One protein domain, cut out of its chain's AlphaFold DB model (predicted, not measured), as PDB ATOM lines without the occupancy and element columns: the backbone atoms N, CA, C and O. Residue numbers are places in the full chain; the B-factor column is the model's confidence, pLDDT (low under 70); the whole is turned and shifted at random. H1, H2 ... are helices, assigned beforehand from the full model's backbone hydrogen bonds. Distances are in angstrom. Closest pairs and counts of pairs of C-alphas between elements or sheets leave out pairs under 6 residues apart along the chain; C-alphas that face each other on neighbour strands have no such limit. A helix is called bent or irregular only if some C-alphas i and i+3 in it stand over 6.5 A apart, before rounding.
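This is residues 6 to 24 and 38 to 84 of the 84 residues of an uncharacterized protein of Rhodobacteraceae bacterium (UniProt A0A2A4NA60). One long helix, H2, runs nearly the whole length of a thin rod, and a shorter helix, H1, packs slantwise on its first part, side by side with it and running the same way. The later part of H2 sticks out beyond H1 as a bare arm, with residues 63 to 84 standing free. The printed part has 66 residues with two named helices, H1 and then H2 along the chain, and no named strand; the class is all helix. The whole is extended, with a radius of gyration of the C-alphas of 19.2 A and spans of 68 by 13 by 13 A.

H2, residues 40 to 82, is the longest helix, with 43 residues. H1, residues 6 to 23, touches it with 67 pairs of C-alphas within 8 A, and H2 touches H1 with residues 41 to 61 alone. The closest C-alphas of the two helices are those of Gly 17 and His 54, 4.1 A apart. Their lines stand at a shallow tilt of 31 degrees, and they run the same way. Their centres are 16.1 A apart. In both H1 and H2 every backbone O i to N i+4 pair is within hydrogen-bond range.

H2 measures 63.2 A from C-alpha 40 at (-7.781, 32.766, 63.884) to C-alpha 82 at (-39.339, 60.517, 16.670). H1, with 18 residues, measures 25.8 A from its first to its last C-alpha and begins at C-alpha 6, (-2.550, 38.168, 56.171). Neither helix is bent.

The two C-alphas farthest apart are those of Asp 39 and Asn 84, 67.9 A. Without residues 63 to 84 the body has 44 residues and spans 34 by 13 by 12 A. Residues 25 to 37 are not printed, and C-alphas 24 and 38 are 27.7 A apart across this cut, which lies in the link from H1 to H2. The mean pLDDT of the printed part is 86.8, and it is under 70 at residue 38 and at residues 83 to 84.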
ATOM      1  N   LEU A   6      -1.408  37.292  55.880       82.81
ATOM      2  CA  LEU A   6      -2.550  38.168  56.171       82.81
ATOM      3  C   LEU A   6      -2.990  39.002  54.959       82.81
ATOM      4  O   LEU A   6      -4.184  39.150  54.736       82.81
ATOM      5  N   GLU A   7      -2.057  39.480  54.132       85.94
ATOM      6  CA  GLU A   7      -2.398  40.172  52.879       85.94
ATOM      7  C   GLU A   7      -3.138  39.245  51.910       85.94
ATOM      8  O   GLU A   7      -4.052  39.679  51.212       85.94
ATOM      9  N   THR A   8      -2.780  37.957  51.881       85.94
ATOM     10  CA  THR A   8      -3.539  36.948  51.130       85.94
ATOM     11  C   THR A   8      -4.954  36.793  51.687       85.94
ATOM     12  O   THR A   8      -5.903  36.747  50.913       85.94
ATOM     13  N   ALA A   9      -5.114  36.780  53.014       85.62
ATOM     14  CA  ALA A   9      -6.427  36.718  53.654       85.62
ATOM     15  C   ALA A   9      -7.314  37.905  53.259       85.62
ATOM     16  O   ALA A   9      -8.469  37.715  52.876       85.62
ATOM     17  N   ASP A  10      -6.760  39.118  53.322       89.56
ATOM     18  CA  ASP A  10      -7.471  40.343  52.966       89.56
ATOM     19  C   ASP A  10      -7.838  40.351  51.475       89.56
ATOM     20  O   ASP A  10      -8.981  40.634  51.109       89.56
ATOM     21  N   HIS A  11      -6.899  39.976  50.603       91.69
ATOM     22  CA  HIS A  11      -7.139  39.904  49.164       91.69
ATOM     23  C   HIS A  11      -8.233  38.886  48.808       91.69
ATOM     24  O   HIS A  11      -9.176  39.220  48.086       91.69
ATOM     25  N   ASP A  12      -8.141  37.662  49.328       89.00
ATOM     26  CA  ASP A  12      -9.090  36.588  49.022       89.00
ATOM     27  C   ASP A  12     -10.476  36.887  49.601       89.00
ATOM     28  O   ASP A  12     -11.494  36.658  48.942       89.00
ATOM     29  N   GLY A  13     -10.517  37.451  50.813       90.44
ATOM     30  CA  GLY A  13     -11.745  37.906  51.454       90.44
ATOM     31  C   GLY A  13     -12.442  38.954  50.602       90.44
ATOM     32  O   GLY A  13     -13.602  38.771  50.225       90.44
ATOM     33  N   PHE A  14     -11.720  40.015  50.230       93.56
ATOM     34  CA  PHE A  14     -12.257  41.085  49.396       93.56
ATOM     35  C   PHE A  14     -12.728  40.574  48.032       93.56
ATOM     36  O   PHE A  14     -13.834  40.906  47.607       93.56
ATOM     37  N   ALA A  15     -11.926  39.749  47.352       92.12
ATOM     38  CA  ALA A  15     -12.258  39.214  46.035       92.12
ATOM     39  C   ALA A  15     -13.539  38.366  46.065       92.12
ATOM     40  O   ALA A  15     -14.418  38.547  45.216       92.12
ATOM     41  N   GLN A  16     -13.676  37.489  47.066       91.00
ATOM     42  CA  GLN A  16     -14.882  36.680  47.233       91.00
ATOM     43  C   GLN A  16     -16.096  37.552  47.573       91.00
ATOM     44  O   GLN A  16     -17.140  37.423  46.937       91.00
ATOM     45  N   GLY A  17     -15.956  38.480  48.527       92.62
ATOM     46  CA  GLY A  17     -17.033  39.392  48.914       92.62
ATOM     47  C   GLY A  17     -17.511  40.240  47.738       92.62
ATOM     48  O   GLY A  17     -18.713  40.371  47.507       92.62
ATOM     49  N   TRP A  18     -16.572  40.751  46.942       94.75
ATOM     50  CA  TRP A  18     -16.864  41.509  45.732       94.75
ATOM     51  C   TRP A  18     -17.665  40.691  44.714       94.75
ATOM     52  O   TRP A  18     -18.678  41.158  44.188       94.75
ATOM     53  N   PHE A  19     -17.233  39.458  44.442       93.25
ATOM     54  CA  PHE A  19     -17.934  38.562  43.525       93.25
ATOM     55  C   PHE A  19     -19.356  38.252  44.010       93.25
ATOM     56  O   PHE A  19     -20.315  38.399  43.247       93.25
ATOM     57  N   ASP A  20     -19.513  37.882  45.279       91.75
ATOM     58  CA  ASP A  20     -20.811  37.553  45.870       91.75
ATOM     59  C   ASP A  20     -21.766  38.756  45.837       91.75
ATOM     60  O   ASP A  20     -22.920  38.626  45.416       91.75
ATOM     61  N   GLY A  21     -21.278  39.944  46.210       92.38
ATOM     62  CA  GLY A  21     -22.064  41.179  46.216       92.38
ATOM     63  C   GLY A  21     -22.535  41.589  44.818       92.38
ATOM     64  O   GLY A  21     -23.699  41.956  44.639       92.38
ATOM     65  N   LEU A  22     -21.682  41.445  43.795       93.50
ATOM     66  CA  LEU A  22     -22.068  41.721  42.406       93.50
ATOM     67  C   LEU A  22     -23.147  40.757  41.900       93.50
ATOM     68  O   LEU A  22     -24.021  41.171  41.138       93.50
ATOM     69  N   ASN A  23     -23.104  39.494  42.330       90.50
ATOM     70  CA  ASN A  23     -24.085  38.474  41.954       90.50
ATOM     71  C   ASN A  23     -25.346  38.483  42.832       90.50
ATOM     72  O   ASN A  23     -26.277  37.724  42.573       90.50
ATOM     73  N   GLY A  24     -25.406  39.333  43.861       88.06
ATOM     74  CA  GLY A  24     -26.540  39.389  44.781       88.06
ATOM     75  C   GLY A  24     -26.675  38.199  45.713       88.06
ATOM     76  O   GLY A  24     -27.771  37.935  46.204       88.06
ATOM     77  N   PHE A  38      -6.856  26.864  60.170       60.97
ATOM     78  CA  PHE A  38      -7.580  27.658  61.173       60.97
ATOM     79  C   PHE A  38      -6.628  28.567  61.962       60.97
ATOM     80  O   PHE A  38      -6.574  28.495  63.188       60.97
ATOM     81  N   ASP A  39      -5.875  29.426  61.270       75.69
ATOM     82  CA  ASP A  39      -5.303  30.588  61.948       75.69
ATOM     83  C   ASP A  39      -6.440  31.592  62.187       75.69
ATOM     84  O   ASP A  39      -7.092  32.074  61.254       75.69
ATOM     85  N   LEU A  40      -6.725  31.850  63.463       78.94
ATOM     86  CA  LEU A  40      -7.781  32.766  63.884       78.94
ATOM     87  C   LEU A  40      -7.555  34.179  63.338       78.94
ATOM     88  O   LEU A  40      -8.534  34.859  63.023       78.94
ATOM     89  N   GLU A  41      -6.297  34.604  63.182       82.94
ATOM     90  CA  GLU A  41      -5.979  35.918  62.619       82.94
ATOM     91  C   GLU A  41      -6.265  35.963  61.112       82.94
ATOM     92  O   GLU A  41      -6.929  36.892  60.653       82.94
ATOM     93  N   TYR A  42      -5.913  34.921  60.348       84.00
ATOM     94  CA  TYR A  42      -6.273  34.829  58.923       84.00
ATOM     95  C   TYR A  42      -7.787  34.931  58.722       84.00
ATOM     96  O   TYR A  42      -8.275  35.727  57.920       84.00
ATOM     97  N   LEU A  43      -8.556  34.163  59.498       82.56
ATOM     98  CA  LEU A  43     -10.017  34.175  59.416       82.56
ATOM     99  C   LEU A  43     -10.618  35.540  59.745       82.56
ATOM    100  O   LEU A  43     -11.632  35.923  59.161       82.56
ATOM    101  N   LYS A  44     -10.026  36.268  60.691       85.56
ATOM    102  CA  LYS A  44     -10.478  37.606  61.072       85.56
ATOM    103  C   LYS A  44     -10.256  38.607  59.938       85.56
ATOM    104  O   LYS A  44     -11.197  39.319  59.591       85.56
ATOM    105  N   HIS A  45      -9.061  38.610  59.354       88.56
ATOM    106  CA  HIS A  45      -8.697  39.444  58.207       88.56
ATOM    107  C   HIS A  45      -9.588  39.153  56.995       88.56
ATOM    108  O   HIS A  45     -10.317  40.029  56.530       88.56
ATOM    109  N   TYR A  46      -9.685  37.879  56.610       88.44
ATOM    110  CA  TYR A  46     -10.555  37.426  55.526       88.44
ATOM    111  C   TYR A  46     -12.002  37.897  55.700       88.44
ATOM    112  O   TYR A  46     -12.602  38.449  54.781       88.44
ATOM    113  N   ARG A  47     -12.588  37.704  56.889       86.88
ATOM    114  CA  ARG A  47     -13.985  38.090  57.150       86.88
ATOM    115  C   ARG A  47     -14.193  39.600  57.108       86.88
ATOM    116  O   ARG A  47     -15.236  40.040  56.630       86.88
ATOM    117  N   ALA A  48     -13.235  40.373  57.617       90.38
ATOM    118  CA  ALA A  48     -13.296  41.829  57.571       90.38
ATOM    119  C   ALA A  48     -13.238  42.328  56.121       90.38
ATOM    120  O   ALA A  48     -14.113  43.086  55.701       90.38
ATOM    121  N   ALA A  49     -12.277  41.832  55.341       92.38
ATOM    122  CA  ALA A  49     -12.128  42.191  53.937       92.38
ATOM    123  C   ALA A  49     -13.315  41.721  53.076       92.38
ATOM    124  O   ALA A  49     -13.774  42.456  52.204       92.38
ATOM    125  N   TYR A  50     -13.877  40.543  53.363       91.94
ATOM    126  CA  TYR A  50     -15.095  40.044  52.719       91.94
ATOM    127  C   TYR A  50     -16.283  40.977  52.920       91.94
ATOM    128  O   TYR A  50     -16.973  41.312  51.959       91.94
ATOM    129  N   ALA A  51     -16.529  41.403  54.162       90.88
ATOM    130  CA  ALA A  51     -17.643  42.292  54.464       90.88
ATOM    131  C   ALA A  51     -17.515  43.627  53.710       90.88
ATOM    132  O   ALA A  51     -18.505  44.126  53.175       90.88
ATOM    133  N   ASP A  52     -16.296  44.165  53.620       94.19
ATOM    134  CA  ASP A  52     -16.018  45.392  52.875       94.19
ATOM    135  C   ASP A  52     -16.206  45.211  51.358       94.19
ATOM    136  O   ASP A  52     -16.915  45.990  50.707       94.19
ATOM    137  N   GLY A  53     -15.662  44.127  50.794       93.25
ATOM    138  CA  GLY A  53     -15.828  43.777  49.382       93.25
ATOM    139  C   GLY A  53     -17.295  43.590  48.994       93.25
ATOM    140  O   GLY A  53     -17.746  44.135  47.984       93.25
ATOM    141  N   HIS A  54     -18.070  42.891  49.828       94.69
ATOM    142  CA  HIS A  54     -19.498  42.635  49.606       94.69
ATOM    143  C   HIS A  54     -20.338  43.911  49.653       94.69
ATOM    144  O   HIS A  54     -21.142  44.165  48.748       94.69
ATOM    145  N   ALA A  55     -20.108  44.767  50.652       93.69
ATOM    146  CA  ALA A  55     -20.801  46.047  50.762       93.69
ATOM    147  C   ALA A  55     -20.481  46.967  49.573       93.69
ATOM    148  O   ALA A  55     -21.380  47.600  49.007       93.69
ATOM    149  N   THR A  56     -19.215  47.011  49.155       95.00
ATOM    150  CA  THR A  56     -18.774  47.827  48.017       95.00
ATOM    151  C   THR A  56     -19.381  47.327  46.705       95.00
ATOM    152  O   THR A  56     -19.926  48.120  45.934       95.00
ATOM    153  N   ALA A  57     -19.366  46.015  46.468       94.69
ATOM    154  CA  ALA A  57     -19.960  45.415  45.280       94.69
ATOM    155  C   ALA A  57     -21.480  45.596  45.212       94.69
ATOM    156  O   ALA A  57     -22.019  45.857  44.135       94.69
ATOM    157  N   THR A  58     -22.171  45.519  46.352       93.31
ATOM    158  CA  THR A  58     -23.620  45.758  46.421       93.31
ATOM    159  C   THR A  58     -23.966  47.182  45.981       93.31
ATOM    160  O   THR A  58     -24.817  47.367  45.111       93.31
ATOM    161  N   ARG A  59     -23.243  48.190  46.489       94.62
ATOM    162  CA  ARG A  59     -23.415  49.593  46.063       94.62
ATOM    163  C   ARG A  59     -23.132  49.784  44.575       94.62
ATOM    164  O   ARG A  59     -23.843  50.513  43.890       94.62
ATOM    165  N   GLU A  60     -22.093  49.133  44.058       96.00
ATOM    166  CA  GLU A  60     -21.765  49.194  42.632       96.00
ATOM    167  C   GLU A  60     -22.858  48.547  41.767       96.00
ATOM    168  O   GLU A  60     -23.187  49.063  40.697       96.00
ATOM    169  N   ARG A  61     -23.459  47.448  42.229       92.88
ATOM    170  CA  ARG A  61     -24.599  46.816  41.559       92.88
ATOM    171  C   ARG A  61     -25.800  47.760  41.502       92.88
ATOM    172  O   ARG A  61     -26.312  48.003  40.411       92.88
ATOM    173  N   GLU A  62     -26.182  48.355  42.629       92.25
ATOM    174  CA  GLU A  62     -27.267  49.346  42.700       92.25
ATOM    175  C   GLU A  62     -26.997  50.537  41.768       92.25
ATOM    176  O   GLU A  62     -27.860  50.946  40.990       92.25
ATOM    177  N   ARG A  63     -25.759  51.049  41.748       93.62
ATOM    178  CA  ARG A  63     -25.352  52.123  40.829       93.62
ATOM    179  C   ARG A  63     -25.558  51.732  39.363       93.62
ATOM    180  O   ARG A  63     -26.021  52.548  38.565       93.62
ATOM    181  N   ARG A  64     -25.216  50.497  38.983       92.81
ATOM    182  CA  ARG A  64     -25.410  49.989  37.612       92.81
ATOM    183  C   ARG A  64     -26.885  49.858  37.254       92.81
ATOM    184  O   ARG A  64     -27.245  50.153  36.118       92.81
ATOM    185  N   GLU A  65     -27.722  49.434  38.192       90.50
ATOM    186  CA  GLU A  65     -29.172  49.349  38.002       90.50
ATOM    187  C   GLU A  65     -29.782  50.734  37.772       90.50
ATOM    188  O   GLU A  65     -30.501  50.925  36.791       90.50
ATOM    189  N   VAL A  66     -29.392  51.728  38.576       92.62
ATOM    190  CA  VAL A  66     -29.802  53.128  38.381       92.62
ATOM    191  C   VAL A  66     -29.386  53.635  36.999       92.62
ATOM    192  O   VAL A  66     -30.204  54.188  36.267       92.62
ATOM    193  N   LEU A  67     -28.136  53.404  36.587       92.38
ATOM    194  CA  LEU A  67     -27.659  53.835  35.268       92.38
ATOM    195  C   LEU A  67     -28.403  53.155  34.111       92.38
ATOM    196  O   LEU A  67     -28.642  53.792  33.084       92.38
ATOM    197  N   ARG A  68     -28.779  51.881  34.259       91.38
ATOM    198  CA  ARG A  68     -29.604  51.175  33.266       91.38
ATOM    199  C   ARG A  68     -31.003  51.781  33.177       91.38
ATOM    200  O   ARG A  68     -31.461  52.020  32.065       91.38
ATOM    201  N   ALA A  69     -31.630  52.088  34.313       87.81
ATOM    202  CA  ALA A  69     -32.954  52.709  34.361       87.81
ATOM    203  C   ALA A  69     -32.973  54.125  33.754       87.81
ATOM    204  O   ALA A  69     -33.908  54.496  33.043       87.81
ATOM    205  N   VAL A  70     -31.918  54.917  33.978       89.44
ATOM    206  CA  VAL A  70     -31.777  56.241  33.348       89.44
ATOM    207  C   VAL A  70     -31.664  56.104  31.829       89.44
ATOM    208  O   VAL A  70     -32.383  56.783  31.102       89.44
ATOM    209  N   ARG A  71     -30.816  55.189  31.343       87.88
ATOM    210  CA  ARG A  71     -30.651  54.950  29.900       87.88
ATOM    211  C   ARG A  71     -31.928  54.443  29.238       87.88
ATOM    212  O   ARG A  71     -32.247  54.895  28.146       87.88
ATOM    213  N   SER A  72     -32.669  53.537  29.881       86.88
ATOM    214  CA  SER A  72     -33.949  53.073  29.334       86.88
ATOM    215  C   SER A  72     -34.972  54.203  29.265       86.88
ATOM    216  O   SER A  72     -35.685  54.311  28.279       86.88
ATOM    217  N   SER A  73     -35.008  55.078  30.274       85.25
ATOM    218  CA  SER A  73     -35.911  56.235  30.283       85.25
ATOM    219  C   SER A  73     -35.569  57.233  29.173       85.25
ATOM    220  O   SER A  73     -36.470  57.751  28.525       85.25
ATOM    221  N   GLN A  74     -34.278  57.466  28.913       84.75
ATOM    222  CA  GLN A  74     -33.821  58.312  27.804       84.75
ATOM    223  C   GLN A  74     -34.181  57.716  26.439       84.75
ATOM    224  O   GLN A  74     -34.710  58.429  25.595       84.75
ATOM    225  N   ALA A  75     -33.976  56.409  26.247       81.06
ATOM    226  CA  ALA A  75     -34.329  55.735  24.997       81.06
ATOM    227  C   ALA A  75     -35.840  55.789  24.701       81.06
ATOM    228  O   ALA A  75     -36.235  55.955  23.551       81.06
ATOM    229  N   ILE A  76     -36.689  55.681  25.733       81.25
ATOM    230  CA  ILE A  76     -38.146  55.834  25.590       81.25
ATOM    231  C   ILE A  76     -38.496  57.266  25.162       81.25
ATOM    232  O   ILE A  76     -39.258  57.446  24.219       81.25
ATOM    233  N   GLN A  77     -37.899  58.278  25.801       77.19
ATOM    234  CA  GLN A  77     -38.143  59.687  25.466       77.19
ATOM    235  C   GLN A  77     -37.691  60.059  24.049       77.19
ATOM    236  O   GLN A  77     -38.309  60.916  23.422       77.19
ATOM    237  N   GLU A  78     -36.611  59.452  23.550       76.00
ATOM    238  CA  GLU A  78     -36.155  59.640  22.167       76.00
ATOM    239  C   GLU A  78     -37.135  59.007  21.170       76.00
ATOM    240  O   GLU A  78     -37.545  59.674  20.225       76.00
ATOM    241  N   HIS A  79     -37.611  57.784  21.428       70.75
ATOM    242  CA  HIS A  79     -38.590  57.116  20.562       70.75
ATOM    243  C   HIS A  79     -39.946  57.847  20.519       70.75
ATOM    244  O   HIS A  79     -40.534  57.996  19.455       70.75
ATOM    245  N   GLU A  80     -40.429  58.364  21.657       72.69
ATOM    246  CA  GLU A  80     -41.662  59.172  21.719       72.69
ATOM    247  C   GLU A  80     -41.540  60.519  20.984       72.69
ATOM    248  O   GLU A  80     -42.553  61.126  20.631       72.69
ATOM    249  N   ARG A  81     -40.312  61.008  20.775       71.06
ATOM    250  CA  ARG A  81     -40.026  62.236  20.025       71.06
ATOM    251  C   ARG A  81     -39.958  62.013  18.522       71.06
ATOM    252  O   ARG A  81     -40.319  62.926  17.792       71.06
ATOM    253  N   ASP A  82     -39.476  60.853  18.090       70.31
ATOM    254  CA  ASP A  82     -39.339  60.517  16.670       70.31
ATOM    255  C   ASP A  82     -40.675  60.057  16.046       70.31
ATOM    256  O   ASP A  82     -40.870  60.205  14.840       70.31
ATOM    257  N   ASP A  83     -41.612  59.552  16.859       67.00
ATOM    258  CA  ASP A  83     -42.957  59.129  16.431       67.00
ATOM    259  C   ASP A  83     -43.993  60.279  16.343       67.00
ATOM    260  O   ASP A  83     -45.148  60.036  15.974       67.00
ATOM    261  N   ASN A  84     -43.614  61.516  16.687       55.50
ATOM    262  CA  ASN A  84     -44.496  62.692  16.801       55.50
ATOM    263  C   ASN A  84     -44.055  63.823  15.862       55.50
ATOM    264  O   ASN A  84     -44.928  64.411  15.183       55.50
TER     265      ASN A  84